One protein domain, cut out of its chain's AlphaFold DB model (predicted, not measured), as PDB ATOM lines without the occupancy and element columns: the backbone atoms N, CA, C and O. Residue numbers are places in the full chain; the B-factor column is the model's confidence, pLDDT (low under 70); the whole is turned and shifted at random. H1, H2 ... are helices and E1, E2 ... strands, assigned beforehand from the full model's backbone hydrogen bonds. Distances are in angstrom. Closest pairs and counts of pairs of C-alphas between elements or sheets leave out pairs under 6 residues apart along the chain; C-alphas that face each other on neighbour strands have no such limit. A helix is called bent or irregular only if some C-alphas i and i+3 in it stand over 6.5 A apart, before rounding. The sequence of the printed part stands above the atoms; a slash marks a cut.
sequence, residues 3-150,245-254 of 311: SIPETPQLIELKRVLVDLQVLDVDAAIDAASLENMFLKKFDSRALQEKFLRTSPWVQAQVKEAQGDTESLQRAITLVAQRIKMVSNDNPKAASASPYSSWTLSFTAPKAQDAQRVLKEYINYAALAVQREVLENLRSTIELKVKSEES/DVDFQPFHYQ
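Overview. This is residues 3 to 150 and 245 to 254 of the 311 residues of the protein "Ferric enterobactin uptake protein FepE" of Cronobacter sakazakii 701 (UniProt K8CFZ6). One very long helix, H6, makes the long axis of a flat, loose body; H2 and H3 cross its first half at steep angles, and H4 and H5 form a small cluster with H3 toward its first end. A two-stranded hairpin, E1 and E2, packs by H6's residues 113 to 122 and is closed by a long loop, while H1 lies alongside H6 without touching it. You find 158 printed residues with six named helices and two named strands, in the order H1 H2 H3 H4 H5 E1 E2 H6; the class is mostly helix, and the sheet, in the order E1 - E2, is antiparallel. The radius of gyration of the C-alphas is 19.2 A, and they span 60 by 48 by 23 A.

Arrangement. Start with H1, residues 7 to 22, which is near H6, residues 111 to 150. H1 is irregular, C-alphas 9 and 12 being 8.0 A apart, and has a kink of 44 degrees near residue 14. Next comes H2, residues 31 to 43: it touches residues 121 to 129 of H6, with the C-alphas of Phe 42 and Ala 125 closest at 5.6 A, at a steep tilt of 55 degrees, opposite ways. H3, residues 45 to 54, touches H6 at Phe 51 and Tyr 121, their closest C-alphas, 6.9 A. H4, residues 56 to 64, is close to H5, residues 69 to 80, but not clearly touching: the closest C-alphas, Val 62 and Leu 72, are 6.7 A apart. H5 touches H3 with residues 76 to 80 alone; the C-alphas of Gln 48 and Ala 80 are closest, 5.9 A, at a steep tilt of 61 degrees, opposite ways. Then look at the hairpin of E1, residues 83 to 87, and E2, residues 102 to 106, at 163 degrees: N 84 and O 105 are 2.9 A apart, N 103 and O 86 are 2.8 A apart, both within hydrogen-bond range. The closest C-alphas of E2 and H6, Phe 106 and Leu 118, are 5.6 A apart. In H2, H3, H4, H5 and H6 every O i to N i+4 pair is within hydrogen-bond range; in H1, 10 of 12 are.

Along the chain. Find C-alpha 7 at (-43.711, 11.036, -55.190); H1 runs 19.9 A from there. H2 measures 18.5 A, H3 14.4 A, H4 12.5 A, H5 16.7 A, E1 14.0 A and E2 13.4 A. From C-alpha 111 at (-23.719, -10.012, -40.456), H6 runs 59.0 A to C-alpha 150 at (-77.142, 14.916, -40.349).

Size, cuts and confidence. The farthest C-alphas, Gln 66 and Ser 150, are 60.5 A apart. Residues 151 to 244 are not printed, and C-alphas 150 and 245 are 28.7 A apart across the cut. The link from E1 to E2 is long. Residues 64 to 70 stand free. The model's pLDDT is under 70 at residues 62 to 70, 91 and 94 to 96.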
ATOM      1  N   SER A   3     -34.858   8.892 -45.583       93.69
ATOM      2  CA  SER A   3     -35.309  10.284 -45.636       93.69
ATOM      3  C   SER A   3     -36.800  10.351 -45.956       93.69
ATOM      4  O   SER A   3     -37.444   9.314 -46.154       93.69
ATOM      5  N   ILE A   4     -37.323  11.570 -46.064       94.75
ATOM      6  CA  ILE A   4     -38.690  11.853 -46.501       94.75
ATOM      7  C   ILE A   4     -39.052  11.073 -47.784       94.75
ATOM      8  O   ILE A   4     -38.214  10.972 -48.691       94.75
ATOM      9  N   PRO A   5     -40.255  10.470 -47.876       95.88
ATOM     10  CA  PRO A   5     -40.687   9.769 -49.079       95.88
ATOM     11  C   PRO A   5     -40.891  10.732 -50.251       95.88
ATOM     12  O   PRO A   5     -41.355  11.861 -50.086       95.88
ATOM     13  N   GLU A   6     -40.595  10.257 -51.457       94.00
ATOM     14  CA  GLU A   6     -40.803  11.014 -52.688       94.00
ATOM     15  C   GLU A   6     -42.116  10.603 -53.373       94.00
ATOM     16  O   GLU A   6     -42.848   9.708 -52.943       94.00
ATOM     17  N   THR A   7     -42.451  11.279 -54.472       92.75
ATOM     18  CA  THR A   7     -43.711  11.036 -55.190       92.75
ATOM     19  C   THR A   7     -43.911   9.583 -55.644       92.75
ATOM     20  O   THR A   7     -45.031   9.100 -55.475       92.75
ATOM     21  N   PRO A   8     -42.906   8.857 -56.177       94.88
ATOM     22  CA  PRO A   8     -43.103   7.473 -56.611       94.88
ATOM     23  C   PRO A   8     -43.562   6.535 -55.489       94.88
ATOM     24  O   PRO A   8     -44.418   5.687 -55.717       94.88
ATOM     25  N   GLN A   9     -43.048   6.714 -54.269       94.44
ATOM     26  CA  GLN A   9     -43.401   5.901 -53.099       94.44
ATOM     27  C   GLN A   9     -44.838   6.135 -52.625       94.44
ATOM     28  O   GLN A   9     -45.394   5.290 -51.924       94.44
ATOM     29  N   LEU A  10     -45.413   7.286 -52.977       96.12
ATOM     30  CA  LEU A  10     -46.710   7.751 -52.496       96.12
ATOM     31  C   LEU A  10     -47.774   7.799 -53.595       96.12
ATOM     32  O   LEU A  10     -48.871   8.279 -53.332       96.12
ATOM     33  N   ILE A  11     -47.479   7.368 -54.825       93.75
ATOM     34  CA  ILE A  11     -48.358   7.641 -55.971       93.75
ATOM     35  C   ILE A  11     -49.753   7.030 -55.807       93.75
ATOM     36  O   ILE A  11     -50.743   7.701 -56.092       93.75
ATOM     37  N   GLU A  12     -49.843   5.806 -55.288       93.44
ATOM     38  CA  GLU A  12     -51.128   5.145 -55.053       93.44
ATOM     39  C   GLU A  12     -51.915   5.830 -53.930       93.44
ATOM     40  O   GLU A  12     -53.107   6.096 -54.079       93.44
ATOM     41  N   LEU A  13     -51.239   6.219 -52.841       94.88
ATOM     42  CA  LEU A  13     -51.869   6.982 -51.762       94.88
ATOM     43  C   LEU A  13     -52.364   8.344 -52.271       94.88
ATOM     44  O   LEU A  13     -53.479   8.746 -51.963       94.88
ATOM     45  N   LYS A  14     -51.573   9.037 -53.096       93.75
ATOM     46  CA  LYS A  14     -51.958  10.323 -53.693       93.75
ATOM     47  C   LYS A  14     -53.199  10.202 -54.576       93.75
ATOM     48  O   LYS A  14     -54.026  11.103 -54.532       93.75
ATOM     49  N   ARG A  15     -53.356   9.115 -55.345       92.00
ATOM     50  CA  ARG A  15     -54.579   8.878 -56.139       92.00
ATOM     51  C   ARG A  15     -55.808   8.798 -55.242       92.00
ATOM     52  O   ARG A  15     -56.763   9.528 -55.469       92.00
ATOM     53  N   VAL A  16     -55.724   8.016 -54.167       92.75
ATOM     54  CA  VAL A  16     -56.803   7.925 -53.176       92.75
ATOM     55  C   VAL A  16     -57.111   9.282 -52.546       92.75
ATOM     56  O   VAL A  16     -58.274   9.649 -52.423       92.75
ATOM     57  N   LEU A  17     -56.092  10.057 -52.168       93.06
ATOM     58  CA  LEU A  17     -56.300  11.385 -51.579       93.06
ATOM     59  C   LEU A  17     -56.985  12.357 -52.551       93.06
ATOM     60  O   LEU A  17     -57.808  13.158 -52.117       93.06
ATOM     61  N   VAL A  18     -56.698  12.270 -53.852       92.31
ATOM     62  CA  VAL A  18     -57.394  13.063 -54.878       92.31
ATOM     63  C   VAL A  18     -58.867  12.667 -54.971       92.31
ATOM     64  O   VAL A  18     -59.722  13.552 -54.970       92.31
ATOM     65  N   ASP A  19     -59.180  11.369 -54.986       90.12
ATOM     66  CA  ASP A  19     -60.569  10.886 -55.021       90.12
ATOM     67  C   ASP A  19     -61.362  11.367 -53.793       90.12
ATOM     68  O   ASP A  19     -62.512  11.797 -53.900       90.12
ATOM     69  N   LEU A  20     -60.717  11.368 -52.622       92.94
ATOM     70  CA  LEU A  20     -61.275  11.905 -51.381       92.94
ATOM     71  C   LEU A  20     -61.496  13.421 -51.446       92.94
ATOM     72  O   LEU A  20     -62.564  13.905 -51.065       92.94
ATOM     73  N   GLN A  21     -60.533  14.168 -51.983       92.44
ATOM     74  CA  GLN A  21     -60.625  15.619 -52.113       92.44
ATOM     75  C   GLN A  21     -61.766  16.046 -53.047       92.44
ATOM     76  O   GLN A  21     -62.474  17.009 -52.750       92.44
ATOM     77  N   VAL A  22     -61.997  15.320 -54.148       91.69
ATOM     78  CA  VAL A  22     -63.137  15.560 -55.057       91.69
ATOM     79  C   VAL A  22     -64.479  15.425 -54.329       91.69
ATOM     80  O   VAL A  22     -65.444  16.120 -54.659       91.69
ATOM     81  N   LEU A  23     -64.537  14.573 -53.304       92.19
ATOM     82  CA  LEU A  23     -65.712  14.351 -52.464       92.19
ATOM     83  C   LEU A  23     -65.723  15.200 -51.182       92.19
ATOM     84  O   LEU A  23     -66.521  14.937 -50.281       92.19
ATOM     85  N   ASP A  24     -64.890  16.243 -51.117       90.88
ATOM     86  CA  ASP A  24     -64.813  17.183 -49.993       90.88
ATOM     87  C   ASP A  24     -64.428  16.503 -48.661       90.88
ATOM     88  O   ASP A  24     -64.872  16.881 -47.569       90.88
ATOM     89  N   VAL A  25     -63.606  15.454 -48.752       92.06
ATOM     90  CA  VAL A  25     -62.948  14.810 -47.612       92.06
ATOM     91  C   VAL A  25     -61.531  15.360 -47.517       92.06
ATOM     92  O   VAL A  25     -60.661  15.005 -48.312       92.06
ATOM     93  N   ASP A  26     -61.296  16.229 -46.535       84.81
ATOM     94  CA  ASP A  26     -59.964  16.762 -46.263       84.81
ATOM     95  C   ASP A  26     -59.161  15.771 -45.410       84.81
ATOM     96  O   ASP A  26     -59.517  15.460 -44.269       84.81
ATOM     97  N   ALA A  27     -58.082  15.251 -45.986       84.75
ATOM     98  CA  ALA A  27     -57.133  14.384 -45.316       84.75
ATOM     99  C   ALA A  27     -55.755  15.050 -45.349       84.75
ATOM    100  O   ALA A  27     -55.051  15.011 -46.358       84.75
ATOM    101  N   ALA A  28     -55.360  15.636 -44.218       84.88
ATOM    102  CA  ALA A  28     -54.069  16.295 -44.040       84.88
ATOM    103  C   ALA A  28     -52.921  15.270 -43.923       84.88
ATOM    104  O   ALA A  28     -52.360  15.049 -42.848       84.88
ATOM    105  N   ILE A  29     -52.596  14.608 -45.035       92.25
ATOM    106  CA  ILE A  29     -51.498  13.645 -45.140       92.25
ATOM    107  C   ILE A  29     -50.468  14.182 -46.127       92.25
ATOM    108  O   ILE A  29     -50.754  14.368 -47.308       92.25
ATOM    109  N   ASP A  30     -49.246  14.383 -45.644       93.06
ATOM    110  CA  ASP A  30     -48.119  14.836 -46.443       93.06
ATOM    111  C   ASP A  30     -46.899  13.933 -46.216       93.06
ATOM    112  O   ASP A  30     -46.875  13.061 -45.346       93.06
ATOM    113  N   ALA A  31     -45.872  14.104 -47.046       95.12
ATOM    114  CA  ALA A  31     -44.685  13.260 -46.991       95.12
ATOM    115  C   ALA A  31     -43.937  13.371 -45.647       95.12
ATOM    116  O   ALA A  31     -43.411  12.373 -45.155       95.12
ATOM    117  N   ALA A  32     -43.920  14.557 -45.032       94.00
ATOM    118  CA  ALA A  32     -43.226  14.795 -43.771       94.00
ATOM    119  C   ALA A  32     -43.989  14.184 -42.587       94.00
ATOM    120  O   ALA A  32     -43.381  13.621 -41.675       94.00
ATOM    121  N   SER A  33     -45.322  14.244 -42.597       95.06
ATOM    122  CA  SER A  33     -46.154  13.602 -41.585       95.06
ATOM    123  C   SER A  33     -46.017  12.079 -41.653       95.06
ATOM    124  O   SER A  33     -45.847  11.445 -40.610       95.06
ATOM    125  N   LEU A  34     -45.954  11.498 -42.857       96.88
ATOM    126  CA  LEU A  34     -45.691  10.069 -43.057       96.88
ATOM    127  C   LEU A  34     -44.299   9.645 -42.568       96.88
ATOM    128  O   LEU A  34     -44.193   8.637 -41.862       96.88
ATOM    129  N   GLU A  35     -43.252  10.419 -42.873       96.12
ATOM    130  CA  GLU A  35     -41.902  10.159 -42.356       96.12
ATOM    131  C   GLU A  35     -41.897  10.193 -40.825       96.12
ATOM    132  O   GLU A  35     -41.436   9.253 -40.178       96.12
ATOM    133  N   ASN A  36     -42.486  11.227 -40.222       95.94
ATOM    134  CA  ASN A  36     -42.566  11.355 -38.769       95.94
ATOM    135  C   ASN A  36     -43.341  10.200 -38.122       95.94
ATOM    136  O   ASN A  36     -42.924   9.680 -37.082       95.94
ATOM    137  N   MET A  37     -44.445   9.756 -38.733       97.62
ATOM    138  CA  MET A  37     -45.167   8.563 -38.288       97.62
ATOM    139  C   MET A  37     -44.271   7.328 -38.350       97.62
ATOM    140  O   MET A  37     -44.223   6.564 -37.385       97.62
ATOM    141  N   PHE A  38     -43.525   7.145 -39.440       98.19
ATOM    142  CA  PHE A  38     -42.585   6.038 -39.583       98.19
ATOM    143  C   PHE A  38     -41.487   6.065 -38.520       98.19
ATOM    144  O   PHE A  38     -41.304   5.060 -37.832       98.19
ATOM    145  N   LEU A  39     -40.816   7.198 -38.317       97.44
ATOM    146  CA  LEU A  39     -39.763   7.344 -37.308       97.44
ATOM    147  C   LEU A  39     -40.304   7.073 -35.895       97.44
ATOM    148  O   LEU A  39     -39.712   6.309 -35.133       97.44
ATOM    149  N   LYS A  40     -41.493   7.600 -35.571       97.69
ATOM    150  CA  LYS A  40     -42.180   7.341 -34.295       97.69
ATOM    151  C   LYS A  40     -42.520   5.858 -34.111       97.69
ATOM    152  O   LYS A  40     -42.396   5.329 -33.006       97.69
ATOM    153  N   LYS A  41     -42.964   5.171 -35.167       97.88
ATOM    154  CA  LYS A  41     -43.253   3.727 -35.123       97.88
ATOM    155  C   LYS A  41     -41.979   2.903 -34.991       97.88
ATOM    156  O   LYS A  41     -41.969   1.960 -34.205       97.88
ATOM    157  N   PHE A  42     -40.925   3.270 -35.710       97.62
ATOM    158  CA  PHE A  42     -39.626   2.606 -35.657       97.62
ATOM    159  C   PHE A  42     -38.983   2.700 -34.263       97.62
ATOM    160  O   PHE A  42     -38.391   1.736 -33.778       97.62
ATOM    161  N   ASP A  43     -39.134   3.835 -33.579       96.12
ATOM    162  CA  ASP A  43     -38.609   4.022 -32.219       96.12
ATOM    163  C   ASP A  43     -39.524   3.445 -31.119       96.12
ATOM    164  O   ASP A  43     -39.145   3.314 -29.953       96.12
ATOM    165  N   SER A  44     -40.750   3.044 -31.470       97.19
ATOM    166  CA  SER A  44     -41.712   2.515 -30.505       97.19
ATOM    167  C   SER A  44     -41.257   1.174 -29.928       97.19
ATOM    168  O   SER A  44     -41.321   0.135 -30.591       97.19
ATOM    169  N   ARG A  45     -40.911   1.167 -28.634       94.00
ATOM    170  CA  ARG A  45     -40.560  -0.056 -27.890       94.00
ATOM    171  C   ARG A  45     -41.629  -1.140 -27.989       94.00
ATOM    172  O   ARG A  45     -41.302  -2.289 -28.260       94.00
ATOM    173  N   ALA A  46     -42.903  -0.775 -27.862       94.44
ATOM    174  CA  ALA A  46     -44.003  -1.727 -27.991       94.44
ATOM    175  C   ALA A  46     -44.040  -2.390 -29.382       94.44
ATOM    176  O   ALA A  46     -44.284  -3.594 -29.490       94.44
ATOM    177  N   LEU A  47     -43.763  -1.631 -30.452       95.88
ATOM    178  CA  LEU A  47     -43.739  -2.171 -31.811       95.88
ATOM    179  C   LEU A  47     -42.511  -3.055 -32.056       95.88
ATOM    180  O   LEU A  47     -42.650  -4.112 -32.673       95.88
ATOM    181  N   GLN A  48     -41.342  -2.648 -31.549       95.19
ATOM    182  CA  GLN A  48     -40.113  -3.448 -31.579       95.19
ATOM    183  C   GLN A  48     -40.331  -4.800 -30.898       95.19
ATOM    184  O   GLN A  48     -40.094  -5.840 -31.506       95.19
ATOM    185  N   GLU A  49     -40.850  -4.810 -29.667       92.12
ATOM    186  CA  GLU A  49     -41.112  -6.058 -28.947       92.12
ATOM    187  C   GLU A  49     -42.142  -6.930 -29.664       92.12
ATOM    188  O   GLU A  49     -41.956  -8.142 -29.762       92.12
ATOM    189  N   LYS A  50     -43.214  -6.331 -30.201       93.69
ATOM    190  CA  LYS A  50     -44.232  -7.071 -30.955       93.69
ATOM    191  C   LYS A  50     -43.632  -7.766 -32.179       93.69
ATOM    192  O   LYS A  50     -43.932  -8.934 -32.400       93.69
ATOM    193  N   PHE A  51     -42.776  -7.077 -32.934       95.06
ATOM    194  CA  PHE A  51     -42.050  -7.663 -34.063       95.06
ATOM    195  C   PHE A  51     -41.104  -8.784 -33.622       95.06
ATOM    196  O   PHE A  51     -41.100  -9.865 -34.202       95.06
ATOM    197  N   LEU A  52     -40.309  -8.553 -32.577       91.56
ATOM    198  CA  LEU A  52     -39.326  -9.530 -32.111       91.56
ATOM    199  C   LEU A  52     -39.993 -10.809 -31.591       91.56
ATOM    200  O   LEU A  52     -39.475 -11.894 -31.825       91.56
ATOM    201  N   ARG A  53     -41.175 -10.715 -30.967       88.88
ATOM    202  CA  ARG A  53     -41.970 -11.893 -30.578       88.88
ATOM    203  C   ARG A  53     -42.390 -12.746 -31.766       88.88
ATOM    204  O   ARG A  53     -42.466 -13.963 -31.630       88.88
ATOM    205  N   THR A  54     -42.688 -12.130 -32.904       87.81
ATOM    206  CA  THR A  54     -43.152 -12.834 -34.105       87.81
ATOM    207  C   THR A  54     -42.020 -13.164 -35.080       87.81
ATOM    208  O   THR A  54     -42.244 -13.900 -36.039       87.81
ATOM    209  N   SER A  55     -40.802 -12.667 -34.840       87.19
ATOM    210  CA  SER A  55     -39.644 -12.886 -35.708       87.19
ATOM    211  C   SER A  55     -39.115 -14.327 -35.605       87.19
ATOM    212  O   SER A  55     -38.718 -14.758 -34.514       87.19
ATOM    213  N   PRO A  56     -39.000 -15.064 -36.728       84.62
ATOM    214  CA  PRO A  56     -38.418 -16.407 -36.744       84.62
ATOM    215  C   PRO A  56     -36.985 -16.455 -36.202       84.62
ATOM    216  O   PRO A  56     -36.602 -17.432 -35.560       84.62
ATOM    217  N   TRP A  57     -36.202 -15.394 -36.421       83.69
ATOM    218  CA  TRP A  57     -34.822 -15.308 -35.942       83.69
ATOM    219  C   TRP A  57     -34.748 -15.280 -34.408       83.69
ATOM    220  O   TRP A  57     -33.976 -16.032 -33.817       83.69
ATOM    221  N   VAL A  58     -35.597 -14.481 -33.753       77.62
ATOM    222  CA  VAL A  58     -35.664 -14.415 -32.281       77.62
ATOM    223  C   VAL A  58     -36.157 -15.740 -31.706       77.62
ATOM    224  O   VAL A  58     -35.588 -16.247 -30.742       77.62
ATOM    225  N   GLN A  59     -37.172 -16.338 -32.331       77.44
ATOM    226  CA  GLN A  59     -37.709 -17.633 -31.912       77.44
ATOM    227  C   GLN A  59     -36.660 -18.753 -32.000       77.44
ATOM    228  O   GLN A  59     -36.604 -19.612 -31.121       77.44
ATOM    229  N   ALA A  60     -35.798 -18.738 -33.021       78.44
ATOM    230  CA  ALA A  60     -34.695 -19.690 -33.139       78.44
ATOM    231  C   ALA A  60     -33.656 -19.518 -32.014       78.44
ATOM    232  O   ALA A  60     -33.280 -20.502 -31.383       78.44
ATOM    233  N   GLN A  61     -33.265 -18.278 -31.702       70.44
ATOM    234  CA  GLN A  61     -32.311 -17.979 -30.622       70.44
ATOM    235  C   GLN A  61     -32.823 -18.409 -29.236       70.44
ATOM    236  O   GLN A  61     -32.048 -18.838 -28.388       70.44
ATOM    237  N   VAL A  62     -34.134 -18.320 -29.002       66.00
ATOM    238  CA  VAL A  62     -34.762 -18.706 -27.728       66.00
ATOM    239  C   VAL A  62     -34.864 -20.226 -27.590       66.00
ATOM    240  O   VAL A  62     -34.619 -20.759 -26.511       66.00
ATOM    241  N   LYS A  63     -35.178 -20.943 -28.679       67.19
ATOM    242  CA  LYS A  63     -35.207 -22.418 -28.691       67.19
ATOM    243  C   LYS A  63     -33.828 -23.024 -28.429       67.19
ATOM    244  O   LYS A  63     -33.734 -24.022 -27.721       67.19
ATOM    245  N   GLU A  64     -32.774 -22.407 -28.964       63.59
ATOM    246  CA  GLU A  64     -31.381 -22.787 -28.690       63.59
ATOM    247  C   GLU A  64     -30.988 -22.550 -27.220       63.59
ATOM    248  O   GLU A  64     -30.148 -23.271 -26.688       63.59
ATOM    249  N   ALA A  65     -31.617 -21.580 -26.546       60.69
ATOM    250  CA  ALA A  65     -31.285 -21.166 -25.184       60.69
ATOM    251  C   ALA A  65     -32.058 -21.894 -24.060       60.69
ATOM    252  O   ALA A  65     -31.868 -21.523 -22.907       60.69
ATOM    253  N   GLN A  66     -32.903 -22.896 -24.371       58.19
ATOM    254  CA  GLN A  66     -33.720 -23.682 -23.417       58.19
ATOM    255  C   GLN A  66     -34.250 -22.849 -22.222       58.19
ATOM    256  O   GLN A  66     -33.721 -22.959 -21.117       58.19
ATOM    257  N   GLY A  67     -35.278 -22.003 -22.400       57.78
ATOM    258  CA  GLY A  67     -35.662 -21.091 -21.312       57.78
ATOM    259  C   GLY A  67     -37.095 -20.560 -21.282       57.78
ATOM    260  O   GLY A  67     -37.652 -20.135 -22.290       57.78
ATOM    261  N   ASP A  68     -37.617 -20.559 -20.052       63.09
ATOM    262  CA  ASP A  68     -38.868 -20.047 -19.475       63.09
ATOM    263  C   ASP A  68     -39.374 -18.677 -20.002       63.09
ATOM    264  O   ASP A  68     -38.601 -17.844 -20.482       63.09
ATOM    265  N   THR A  69     -40.672 -18.392 -19.858       65.12
ATOM    266  CA  THR A  69     -41.370 -17.218 -20.435       65.12
ATOM    267  C   THR A  69     -40.774 -15.876 -19.975       65.12
ATOM    268  O   THR A  69     -40.662 -14.934 -20.766       65.12
ATOM    269  N   GLU A  70     -40.311 -15.778 -18.726       68.81
ATOM    270  CA  GLU A  70     -39.645 -14.572 -18.204       68.81
ATOM    271  C   GLU A  70     -38.236 -14.355 -18.778       68.81
ATOM    272  O   GLU A  70     -37.749 -13.222 -18.876       68.81
ATOM    273  N   SER A  71     -37.551 -15.430 -19.175       72.50
ATOM    274  CA  SER A  71     -36.252 -15.333 -19.851       72.50
ATOM    275  C   SER A  71     -36.414 -14.818 -21.285       72.50
ATOM    276  O   SER A  71     -35.647 -13.954 -21.717       72.50
ATOM    277  N   LEU A  72     -37.485 -15.237 -21.970       76.56
ATOM    278  CA  LEU A  72     -37.863 -14.756 -23.298       76.56
ATOM    279  C   LEU A  72     -38.177 -13.257 -23.289       76.56
ATOM    280  O   LEU A  72     -37.682 -12.523 -24.146       76.56
ATOM    281  N   GLN A  73     -38.953 -12.782 -22.311       81.50
ATOM    282  CA  GLN A  73     -39.278 -11.360 -22.202       81.50
ATOM    283  C   GLN A  73     -38.017 -10.501 -22.070       81.50
ATOM    284  O   GLN A  73     -37.834  -9.541 -22.819       81.50
ATOM    285  N   ARG A  74     -37.117 -10.878 -21.154       82.00
ATOM    286  CA  ARG A  74     -35.845 -10.172 -20.951       82.00
ATOM    287  C   ARG A  74     -34.973 -10.206 -22.204       82.00
ATOM    288  O   ARG A  74     -34.399  -9.182 -22.570       82.00
ATOM    289  N   ALA A  75     -34.906 -11.350 -22.886       80.94
ATOM    290  CA  ALA A  75     -34.166 -11.486 -24.136       80.94
ATOM    291  C   ALA A  75     -34.716 -10.556 -25.230       80.94
ATOM    292  O   ALA A  75     -33.940  -9.847 -25.868       80.94
ATOM    293  N   ILE A  76     -36.041 -10.492 -25.403       86.00
ATOM    294  CA  ILE A  76     -36.691  -9.586 -26.360       86.00
ATOM    295  C   ILE A  76     -36.345  -8.128 -26.050       86.00
ATOM    296  O   ILE A  76     -35.934  -7.402 -26.955       86.00
ATOM    297  N   THR A  77     -36.448  -7.703 -24.789       87.31
ATOM    298  CA  THR A  77     -36.125  -6.324 -24.397       87.31
ATOM    299  C   THR A  77     -34.653  -5.988 -24.669       87.31
ATOM    300  O   THR A  77     -34.356  -4.927 -25.217       87.31
ATOM    301  N   LEU A  78     -33.717  -6.898 -24.370       85.69
ATOM    302  CA  LEU A  78     -32.292  -6.706 -24.669       85.69
ATOM    303  C   LEU A  78     -32.003  -6.661 -26.176       85.69
ATOM    304  O   LEU A  78     -31.148  -5.895 -26.621       85.69
ATOM    305  N   VAL A  79     -32.705  -7.461 -26.979       88.81
ATOM    306  CA  VAL A  79     -32.580  -7.430 -28.442       88.81
ATOM    307  C   VAL A  79     -33.167  -6.135 -29.010       88.81
ATOM    308  O   VAL A  79     -32.544  -5.529 -29.880       88.81
ATOM    309  N   ALA A  80     -34.297  -5.653 -28.486       90.12
ATOM    310  CA  ALA A  80     -34.900  -4.384 -28.897       90.12
ATOM    311  C   ALA A  80     -33.953  -3.193 -28.672       90.12
ATOM    312  O   ALA A  80     -33.898  -2.277 -29.487       90.12
ATOM    313  N   GLN A  81     -33.134  -3.213 -27.614       90.25
ATOM    314  CA  GLN A  81     -32.111  -2.183 -27.365       90.25
ATOM    315  C   GLN A  81     -31.015  -2.120 -28.442       90.25
ATOM    316  O   GLN A  81     -30.306  -1.118 -28.540       90.25
ATOM    317  N   ARG A  82     -30.866  -3.171 -29.256       92.44
ATOM    318  CA  ARG A  82     -29.914  -3.202 -30.375       92.44
ATOM    319  C   ARG A  82     -30.454  -2.528 -31.630       92.44
ATOM    320  O   ARG A  82     -29.670  -2.307 -32.546       92.44
ATOM    321  N   ILE A  83     -31.750  -2.213 -31.677       94.62
ATOM    322  CA  ILE A  83     -32.348  -1.364 -32.708       94.62
ATOM    323  C   ILE A  83     -32.061   0.087 -32.323       94.62
ATOM    324  O   ILE A  83     -32.369   0.508 -31.206       94.62
ATOM    325  N   LYS A  84     -31.452   0.842 -33.236       95.56
ATOM    326  CA  LYS A  84     -31.109   2.250 -33.024       95.56
ATOM    327  C   LYS A  84     -31.564   3.106 -34.196       95.56
ATOM    328  O   LYS A  84     -31.567   2.665 -35.345       95.56
ATOM    329  N   MET A  85     -31.895   4.348 -33.874       95.56
ATOM    330  CA  MET A  85     -32.250   5.405 -34.809       95.56
ATOM    331  C   MET A  85     -31.488   6.668 -34.410       95.56
ATOM    332  O   MET A  85     -31.492   7.048 -33.242       95.56
ATOM    333  N   VAL A  86     -30.798   7.289 -35.365       94.25
ATOM    334  CA  VAL A  86     -29.984   8.492 -35.142       94.25
ATOM    335  C   VAL A  86     -30.266   9.493 -36.255       94.25
ATOM    336  O   VAL A  86     -30.248   9.115 -37.426       94.25
ATOM    337  N   SER A  87     -30.529  10.753 -35.901       91.69
ATOM    338  CA  SER A  87     -30.635  11.839 -36.883       91.69
ATOM    339  C   SER A  87     -29.247  12.175 -37.424       91.69
ATOM    340  O   SER A  87     -28.286  12.279 -36.661       91.69
ATOM    341  N   ASN A  88     -29.147  12.342 -38.739       88.88
ATOM    342  CA  ASN A  88     -27.920  12.782 -39.399       88.88
ATOM    343  C   ASN A  88     -27.866  14.310 -39.555       88.88
ATOM    344  O   ASN A  88     -26.917  14.837 -40.140       88.88
ATOM    345  N   ASP A  89     -28.871  15.022 -39.048       83.19
ATOM    346  CA  ASP A  89     -28.983  16.462 -39.204       83.19
ATOM    347  C   ASP A  89     -27.980  17.135 -38.270       83.19
ATOM    348  O   ASP A  89     -28.080  17.068 -37.043       83.19
ATOM    349  N   ASN A  90     -26.983  17.794 -38.858       76.44
ATOM    350  CA  ASN A  90     -26.003  18.568 -38.112       76.44
ATOM    351  C   ASN A  90     -26.013  20.028 -38.583       76.44
ATOM    352  O   ASN A  90     -25.186  20.410 -39.415       76.44
ATOM    353  N   PRO A  91     -26.914  20.870 -38.039       67.94
ATOM    354  CA  PRO A  91     -27.065  22.261 -38.468       67.94
ATOM    355  C   PRO A  91     -25.841  23.142 -38.161       67.94
ATOM    356  O   PRO A  91     -25.784  24.282 -38.607       67.94
ATOM    357  N   LYS A  92     -24.857  22.639 -37.400       70.38
ATOM    358  CA  LYS A  92     -23.608  23.348 -37.072       70.38
ATOM    359  C   LYS A  92     -22.405  22.876 -37.901       70.38
ATOM    360  O   LYS A  92     -21.314  23.415 -37.731       70.38
ATOM    361  N   ALA A  93     -22.569  21.874 -38.766       74.06
ATOM    362  CA  ALA A  93     -21.497  21.392 -39.632       74.06
ATOM    363  C   ALA A  93     -21.406  22.219 -40.920       74.06
ATOM    364  O   ALA A  93     -22.416  22.518 -41.549       74.06
ATOM    365  N   ALA A  94     -20.182  22.504 -41.372       64.06
ATOM    366  CA  ALA A  94     -19.940  23.151 -42.667       64.06
ATOM    367  C   ALA A  94     -20.437  22.316 -43.869       64.06
ATOM    368  O   ALA A  94     -20.618  22.847 -44.959       64.06
ATOM    369  N   SER A  95     -20.676  21.017 -43.666       62.69
ATOM    370  CA  SER A  95     -21.236  20.068 -44.634       62.69
ATOM    371  C   SER A  95     -22.683  19.679 -44.301       62.69
ATOM    372  O   SER A  95     -23.068  18.526 -44.506       62.69
ATOM    373  N   ALA A  96     -23.457  20.583 -43.693       68.31
ATOM    374  CA  ALA A  96     -24.861  20.328 -43.393       68.31
ATOM    375  C   ALA A  96     -25.614  19.963 -44.682       68.31
ATOM    376  O   ALA A  96     -25.582  20.700 -45.669       68.31
ATOM    377  N   SER A  97     -26.265  18.801 -44.675       71.19
ATOM    378  CA  SER A  97     -27.121  18.379 -45.781       71.19
ATOM    379  C   SER A  97     -28.329  19.318 -45.883       71.19
ATOM    380  O   SER A  97     -28.901  19.662 -44.845       71.19
ATOM    381  N   PRO A  98     -28.767  19.712 -47.095       77.62
ATOM    382  CA  PRO A  98     -29.978  20.515 -47.264       77.62
ATOM    383  C   PRO A  98     -31.267  19.727 -46.974       77.62
ATOM    384  O   PRO A  98     -32.348  20.311 -46.971       77.62
ATOM    385  N   TYR A  99     -31.170  18.415 -46.750       75.88
ATOM    386  CA  TYR A  99     -32.292  17.529 -46.445       75.88
ATOM    387  C   TYR A  99     -32.060  16.741 -45.157       75.88
ATOM    388  O   TYR A  99     -30.924  16.352 -44.854       75.88
ATOM    389  N   SER A 100     -33.157  16.457 -44.451       85.56
ATOM    390  CA  SER A 100     -33.160  15.621 -43.256       85.56
ATOM    391  C   SER A 100     -32.957  14.149 -43.599       85.56
ATOM    392  O   SER A 100     -33.447  13.646 -44.614       85.56
ATOM    393  N   SER A 101     -32.213  13.434 -42.757       91.25
ATOM    394  CA  SER A 101     -32.068  11.984 -42.912       91.25
ATOM    395  C   SER A 101     -31.755  11.278 -41.601       91.25
ATOM    396  O   SER A 101     -31.202  11.853 -40.665       91.25
ATOM    397  N   TRP A 102     -32.071   9.987 -41.559       94.50
ATOM    398  CA  TRP A 102     -31.930   9.162 -40.369       94.50
ATOM    399  C   TRP A 102     -31.147   7.887 -40.660       94.50
ATOM    400  O   TRP A 102     -31.356   7.181 -41.655       94.50
ATOM    401  N   THR A 103     -30.231   7.561 -39.756       95.44
ATOM    402  CA  THR A 103     -29.504   6.297 -39.755       95.44
ATOM    403  C   THR A 103     -30.219   5.308 -38.849       95.44
ATOM    404  O   THR A 103     -30.298   5.492 -37.636       95.44
ATOM    405  N   LEU A 104     -30.734   4.244 -39.463       96.81
ATOM    406  CA  LEU A 104     -31.357   3.111 -38.786       96.81
ATOM    407  C   LEU A 104     -30.353   1.963 -38.739       96.81
ATOM    408  O   LEU A 104     -29.758   1.634 -39.769       96.81
ATOM    409  N   SER A 105     -30.171   1.345 -37.577       95.56
ATOM    410  CA  SER A 105     -29.234   0.236 -37.419       95.56
ATOM    411  C   SER A 105     -29.752  -0.839 -36.473       95.56
ATOM    412  O   SER A 105     -30.595  -0.601 -35.607       95.56
ATOM    413  N   PHE A 106     -29.239  -2.051 -36.672       94.19
ATOM    414  CA  PHE A 106     -29.463  -3.188 -35.794       94.19
ATOM    415  C   PHE A 106     -28.176  -4.000 -35.676       94.19
ATOM    416  O   PHE A 106     -27.507  -4.261 -36.677       94.19
ATOM    417  N   THR A 107     -27.838  -4.417 -34.458       90.94
ATOM    418  CA  THR A 107     -26.629  -5.202 -34.189       90.94
ATOM    419  C   THR A 107     -26.983  -6.650 -33.857       90.94
ATOM    420  O   THR A 107     -27.751  -6.920 -32.933       90.94
ATOM    421  N   ALA A 108     -26.361  -7.597 -34.561       88.94
ATOM    422  CA  ALA A 108     -26.488  -9.030 -34.305       88.94
ATOM    423  C   ALA A 108     -25.119  -9.735 -34.374       88.94
ATOM    424  O   ALA A 108     -24.185  -9.185 -34.960       88.94
ATOM    425  N   PRO A 109     -24.984 -10.957 -33.817       84.88
ATOM    426  CA  PRO A 109     -23.728 -11.711 -33.870       84.88
ATOM    427  C   PRO A 109     -23.263 -12.059 -35.292       84.88
ATOM    428  O   PRO A 109     -22.062 -12.130 -35.545       84.88
ATOM    429  N   LYS A 110     -24.203 -12.282 -36.223       88.25
ATOM    430  CA  LYS A 110     -23.924 -12.593 -37.632       88.25
ATOM    431  C   LYS A 110     -24.334 -11.424 -38.525       88.25
ATOM    432  O   LYS A 110     -25.425 -10.877 -38.371       88.25
ATOM    433  N   ALA A 111     -23.487 -11.095 -39.499       88.56
ATOM    434  CA  ALA A 111     -23.719 -10.012 -40.456       88.56
ATOM    435  C   ALA A 111     -25.040 -10.183 -41.228       88.56
ATOM    436  O   ALA A 111     -25.801  -9.230 -41.384       88.56
ATOM    437  N   GLN A 112     -25.336 -11.413 -41.659       90.62
ATOM    438  CA  GLN A 112     -26.556 -11.745 -42.396       90.62
ATOM    439  C   GLN A 112     -27.812 -11.528 -41.546       90.62
ATOM    440  O   GLN A 112     -28.818 -11.032 -42.048       90.62
ATOM    441  N   ASP A 113     -27.750 -11.868 -40.259       90.56
ATOM    442  CA  ASP A 113     -28.876 -11.692 -39.345       90.56
ATOM    443  C   ASP A 113     -29.102 -10.212 -39.033       90.56
ATOM    444  O   ASP A 113     -30.244  -9.761 -39.028       90.56
ATOM    445  N   ALA A 114     -28.025  -9.436 -38.862       91.69
ATOM    446  CA  ALA A 114     -28.112  -7.993 -38.654       91.69
ATOM    447  C   ALA A 114     -28.842  -7.303 -39.819       91.69
ATOM    448  O   ALA A 114     -29.797  -6.552 -39.614       91.69
ATOM    449  N   GLN A 115     -28.435  -7.616 -41.053       93.19
ATOM    450  CA  GLN A 115     -29.053  -7.063 -42.253       93.19
ATOM    451  C   GLN A 115     -30.514  -7.510 -42.405       93.19
ATOM    452  O   GLN A 115     -31.388  -6.681 -42.668       93.19
ATOM    453  N   ARG A 116     -30.782  -8.816 -42.247       93.56
ATOM    454  CA  ARG A 116     -32.121  -9.394 -42.427       93.56
ATOM    455  C   ARG A 116     -33.113  -8.800 -41.434       93.56
ATOM    456  O   ARG A 116     -34.135  -8.271 -41.858       93.56
ATOM    457  N   VAL A 117     -32.790  -8.838 -40.142       93.56
ATOM    458  CA  VAL A 117     -33.683  -8.363 -39.076       93.56
ATOM    459  C   VAL A 117     -33.942  -6.864 -39.207       93.56
ATOM    460  O   VAL A 117     -35.083  -6.436 -39.051       93.56
ATOM    461  N   LEU A 118     -32.930  -6.062 -39.567       95.19
ATOM    462  CA  LEU A 118     -33.128  -4.633 -39.821       95.19
ATOM    463  C   LEU A 118     -34.104  -4.393 -40.977       95.19
ATOM    464  O   LEU A 118     -35.021  -3.587 -40.848       95.19
ATOM    465  N   LYS A 119     -33.921  -5.097 -42.101       95.75
ATOM    466  CA  LYS A 119     -34.802  -4.979 -43.271       95.75
ATOM    467  C   LYS A 119     -36.238  -5.383 -42.934       95.75
ATOM    468  O   LYS A 119     -37.171  -4.655 -43.258       95.75
ATOM    469  N   GLU A 120     -36.409  -6.520 -42.267       95.69
ATOM    470  CA  GLU A 120     -37.718  -7.012 -41.834       95.69
ATOM    471  C   GLU A 120     -38.397  -6.040 -40.866       95.69
ATOM    472  O   GLU A 120     -39.583  -5.755 -41.024       95.69
ATOM    473  N   TYR A 121     -37.652  -5.478 -39.910       96.75
ATOM    474  CA  TYR A 121     -38.216  -4.541 -38.946       96.75
ATOM    475  C   TYR A 121     -38.612  -3.204 -39.581       96.75
ATOM    476  O   TYR A 121     -39.690  -2.690 -39.287       96.75
ATOM    477  N   ILE A 122     -37.795  -2.662 -40.495       97.44
ATOM    478  CA  ILE A 122     -38.154  -1.451 -41.248       97.44
ATOM    479  C   ILE A 122     -39.460  -1.677 -42.022       97.44
ATOM    480  O   ILE A 122     -40.373  -0.858 -41.931       97.44
ATOM    481  N   ASN A 123     -39.587  -2.813 -42.714       96.56
ATOM    482  CA  ASN A 123     -40.816  -3.163 -43.428       96.56
ATOM    483  C   ASN A 123     -42.005  -3.314 -42.470       96.56
ATOM    484  O   ASN A 123     -43.093  -2.819 -42.746       96.56
ATOM    485  N   TYR A 124     -41.808  -3.958 -41.318       97.00
ATOM    486  CA  TYR A 124     -42.858  -4.121 -40.316       97.00
ATOM    487  C   TYR A 124     -43.348  -2.776 -39.752       97.00
ATOM    488  O   TYR A 124     -44.554  -2.581 -39.580       97.00
ATOM    489  N   ALA A 125     -42.433  -1.835 -39.501       97.81
ATOM    490  CA  ALA A 125     -42.768  -0.477 -39.082       97.81
ATOM    491  C   ALA A 125     -43.513   0.293 -40.186       97.81
ATOM    492  O   ALA A 125     -44.525   0.929 -39.899       97.81
ATOM    493  N   ALA A 126     -43.085   0.171 -41.446       97.94
ATOM    494  CA  ALA A 126     -43.771   0.771 -42.591       97.94
ATOM    495  C   ALA A 126     -45.213   0.263 -42.733       97.94
ATOM    496  O   ALA A 126     -46.143   1.061 -42.804       97.94
ATOM    497  N   LEU A 127     -45.417  -1.054 -42.661       97.06
ATOM    498  CA  LEU A 127     -46.746  -1.673 -42.697       97.06
ATOM    499  C   LEU A 127     -47.622  -1.268 -41.502       97.06
ATOM    500  O   LEU A 127     -48.848  -1.303 -41.583       97.06
ATOM    501  N   ALA A 128     -47.026  -0.931 -40.355       97.31
ATOM    502  CA  ALA A 128     -47.776  -0.382 -39.228       97.31
ATOM    503  C   ALA A 128     -48.273   1.044 -39.517       97.31
ATOM    504  O   ALA A 128     -49.411   1.350 -39.171       97.31
ATOM    505  N   VAL A 129     -47.464   1.880 -40.178       97.88
ATOM    506  CA  VAL A 129     -47.887   3.215 -40.639       97.88
ATOM    507  C   VAL A 129     -48.977   3.102 -41.699       97.88
ATOM    508  O   VAL A 129     -50.002   3.758 -41.559       97.88
ATOM    509  N   GLN A 130     -48.796   2.246 -42.712       96.75
ATOM    510  CA  GLN A 130     -49.797   2.046 -43.767       96.75
ATOM    511  C   GLN A 130     -51.166   1.692 -43.186       96.75
ATOM    512  O   GLN A 130     -52.165   2.324 -43.518       96.75
ATOM    513  N   ARG A 131     -51.204   0.725 -42.260       95.94
ATOM    514  CA  ARG A 131     -52.447   0.315 -41.598       95.94
ATOM    515  C   ARG A 131     -53.103   1.453 -40.828       95.94
ATOM    516  O   ARG A 131     -54.294   1.664 -41.003       95.94
ATOM    517  N   GLU A 132     -52.340   2.188 -40.021       95.94
ATOM    518  CA  GLU A 132     -52.883   3.309 -39.242       95.94
ATOM    519  C   GLU A 132     -53.413   4.430 -40.139       95.94
ATOM    520  O   GLU A 132     -54.487   4.963 -39.889       95.94
ATOM    521  N   VAL A 133     -52.693   4.767 -41.210       96.62
ATOM    522  CA  VAL A 133     -53.137   5.775 -42.178       96.62
ATOM    523  C   VAL A 133     -54.441   5.351 -42.849       96.62
ATOM    524  O   VAL A 133     -55.387   6.134 -42.882       96.62
ATOM    525  N   LEU A 134     -54.519   4.118 -43.353       95.19
ATOM    526  CA  LEU A 134     -55.723   3.623 -44.022       95.19
ATOM    527  C   LEU A 134     -56.909   3.503 -43.061       95.19
ATOM    528  O   LEU A 134     -58.031   3.826 -43.438       95.19
ATOM    529  N   GLU A 135     -56.679   3.079 -41.818       94.81
ATOM    530  CA  GLU A 135     -57.710   3.041 -40.776       94.81
ATOM    531  C   GLU A 135     -58.228   4.447 -40.451       94.81
ATOM    532  O   GLU A 135     -59.437   4.671 -40.483       94.81
ATOM    533  N   ASN A 136     -57.331   5.419 -40.267       94.75
ATOM    534  CA  ASN A 136     -57.712   6.812 -40.037       94.75
ATOM    535  C   ASN A 136     -58.502   7.391 -41.219       94.75
ATOM    536  O   ASN A 136     -59.504   8.066 -41.005       94.75
ATOM    537  N   LEU A 137     -58.100   7.106 -42.462       94.94
ATOM    538  CA  LEU A 137     -58.843   7.542 -43.648       94.94
ATOM    539  C   LEU A 137     -60.255   6.940 -43.691       94.94
ATOM    540  O   LEU A 137     -61.213   7.667 -43.958       94.94
ATOM    541  N   ARG A 138     -60.405   5.646 -43.374       94.19
ATOM    542  CA  ARG A 138     -61.721   4.985 -43.267       94.19
ATOM    543  C   ARG A 138     -62.598   5.675 -42.220       94.19
ATOM    544  O   ARG A 138     -63.743   6.005 -42.520       94.19
ATOM    545  N   SER A 139     -62.050   5.969 -41.041       94.44
ATOM    546  CA  SER A 139     -62.773   6.700 -39.994       94.44
ATOM    547  C   SER A 139     -63.148   8.122 -40.418       94.44
ATOM    548  O   SER A 139     -64.262   8.565 -40.154       94.44
ATOM    549  N   THR A 140     -62.263   8.842 -41.112       94.56
ATOM    550  CA  THR A 140     -62.559  10.189 -41.624       94.56
ATOM    551  C   THR A 140     -63.720  10.170 -42.621       94.56
ATOM    552  O   THR A 140     -64.614  11.015 -42.530       94.56
ATOM    553  N   ILE A 141     -63.760   9.193 -43.534       94.69
ATOM    554  CA  ILE A 141     -64.881   9.022 -44.473       94.69
ATOM    555  C   ILE A 141     -66.179   8.739 -43.715       94.69
ATOM    556  O   ILE A 141     -67.191   9.385 -43.982       94.69
ATOM    557  N   GLU A 142     -66.156   7.821 -42.747       94.81
ATOM    558  CA  GLU A 142     -67.330   7.487 -41.932       94.81
ATOM    559  C   GLU A 142     -67.891   8.726 -41.213       94.81
ATOM    560  O   GLU A 142     -69.096   8.999 -41.255       94.81
ATOM    561  N   LEU A 143     -67.012   9.533 -40.611       95.06
ATOM    562  CA  LEU A 143     -67.393  10.778 -39.949       95.06
ATOM    563  C   LEU A 143     -67.962  11.808 -40.933       95.06
ATOM    564  O   LEU A 143     -68.960  12.462 -40.613       95.06
ATOM    565  N   LYS A 144     -67.382  11.941 -42.135       95.12
ATOM    566  CA  LYS A 144     -67.913  12.828 -43.182       95.12
ATOM    567  C   LYS A 144     -69.303  12.383 -43.628       95.12
ATOM    568  O   LYS A 144     -70.201  13.220 -43.679       95.12
ATOM    569  N   VAL A 145     -69.506  11.089 -43.889       96.44
ATOM    570  CA  VAL A 145     -70.813  10.522 -44.267       96.44
ATOM    571  C   VAL A 145     -71.865  10.870 -43.216       96.44
ATOM    572  O   VAL A 145     -72.897  11.452 -43.548       96.44
ATOM    573  N   LYS A 146     -71.574  10.606 -41.938       97.00
ATOM    574  CA  LYS A 146     -72.493  10.898 -40.830       97.00
ATOM    575  C   LYS A 146     -72.799  12.394 -40.689       97.00
ATOM    576  O   LYS A 146     -73.936  12.781 -40.398       97.00
ATOM    577  N   SER A 147     -71.790  13.241 -40.882       96.19
ATOM    578  CA  SER A 147     -71.941  14.700 -40.859       96.19
ATOM    579  C   SER A 147     -72.849  15.191 -41.994       96.19
ATOM    580  O   SER A 147     -73.805  15.929 -41.746       96.19
ATOM    581  N   GLU A 148     -72.611  14.729 -43.225       96.50
ATOM    582  CA  GLU A 148     -73.410  15.103 -44.398       96.50
ATOM    583  C   GLU A 148     -74.859  14.615 -44.296       96.50
ATOM    584  O   GLU A 148     -75.776  15.380 -44.597       96.50
ATOM    585  N   GLU A 149     -75.088  13.392 -43.804       97.25
ATOM    586  CA  GLU A 149     -76.430  12.872 -43.511       97.25
ATOM    587  C   GLU A 149     -77.184  13.761 -42.524       97.25
ATOM    588  O   GLU A 149     -78.316  14.176 -42.784       97.25
ATOM    589  N   SER A 150     -76.541  14.091 -41.400       97.75
ATOM    590  CA  SER A 150     -77.142  14.916 -40.349       97.75
ATOM    591  C   SER A 150     -77.491  16.307 -40.876       97.75
ATOM    592  O   SER A 150     -78.579  16.825 -40.620       97.75
ATOM    593  N   ASP A 245     -56.823  -1.687 -49.967       85.12
ATOM    594  CA  ASP A 245     -55.532  -1.702 -49.295       85.12
ATOM    595  C   ASP A 245     -54.478  -1.145 -50.259       85.12
ATOM    596  O   ASP A 245     -54.167  -1.742 -51.291       85.12
ATOM    597  N   VAL A 246     -53.977   0.048 -49.937       90.25
ATOM    598  CA  VAL A 246     -52.981   0.761 -50.733       90.25
ATOM    599  C   VAL A 246     -51.600   0.526 -50.146       90.25
ATOM    600  O   VAL A 246     -51.357   0.838 -48.980       90.25
ATOM    601  N   ASP A 247     -50.682   0.040 -50.976       92.75
ATOM    602  CA  ASP A 247     -49.268  -0.031 -50.620       92.75
ATOM    603  C   ASP A 247     -48.579   1.309 -50.915       92.75
ATOM    604  O   ASP A 247     -48.699   1.872 -52.005       92.75
ATOM    605  N   PHE A 248     -47.859   1.830 -49.926       96.12
ATOM    606  CA  PHE A 248     -47.055   3.043 -50.055       96.12
ATOM    607  C   PHE A 248     -45.902   3.027 -49.053       96.12
ATOM    608  O   PHE A 248     -46.025   2.511 -47.941       96.12
ATOM    609  N   GLN A 249     -44.766   3.628 -49.398       96.62
ATOM    610  CA  GLN A 249     -43.630   3.686 -48.474       96.62
ATOM    611  C   GLN A 249     -43.594   5.039 -47.754       96.62
ATOM    612  O   GLN A 249     -43.447   6.066 -48.412       96.62
ATOM    613  N   PRO A 250     -43.687   5.074 -46.408       97.38
ATOM    614  CA  PRO A 250     -43.688   6.321 -45.639       97.38
ATOM    615  C   PRO A 250     -42.282   6.928 -45.475       97.38
ATOM    616  O   PRO A 250     -42.084   7.822 -44.663       97.38
ATOM    617  N   PHE A 251     -41.292   6.423 -46.210       96.69
ATOM    618  CA  PHE A 251     -39.915   6.908 -46.232       96.69
ATOM    619  C   PHE A 251     -39.279   6.589 -47.592       96.69
ATOM    620  O   PHE A 251     -39.783   5.762 -48.356       96.69
ATOM    621  N   HIS A 252     -38.135   7.204 -47.872       96.31
ATOM    622  CA  HIS A 252     -37.263   6.879 -48.995       96.31
ATOM    623  C   HIS A 252     -35.945   6.266 -48.502       96.31
ATOM    624  O   HIS A 252     -35.358   6.732 -47.524       96.31
ATOM    625  N   TYR A 253     -35.449   5.221 -49.173       95.19
ATOM    626  CA  TYR A 253     -34.121   4.670 -48.894       95.19
ATOM    627  C   TYR A 253     -33.037   5.449 -49.635       95.19
ATOM    628  O   TYR A 253     -32.851   5.257 -50.830       95.19
ATOM    629  N   GLN A 254     -32.221   6.200 -48.898       91.50
ATOM    630  CA  GLN A 254     -30.946   6.702 -49.428       91.50
ATOM    631  C   GLN A 254     -29.884   5.599 -49.455       91.50
ATOM    632  O   GLN A 254     -29.059   5.516 -50.359       91.50
TER     633      GLN A 254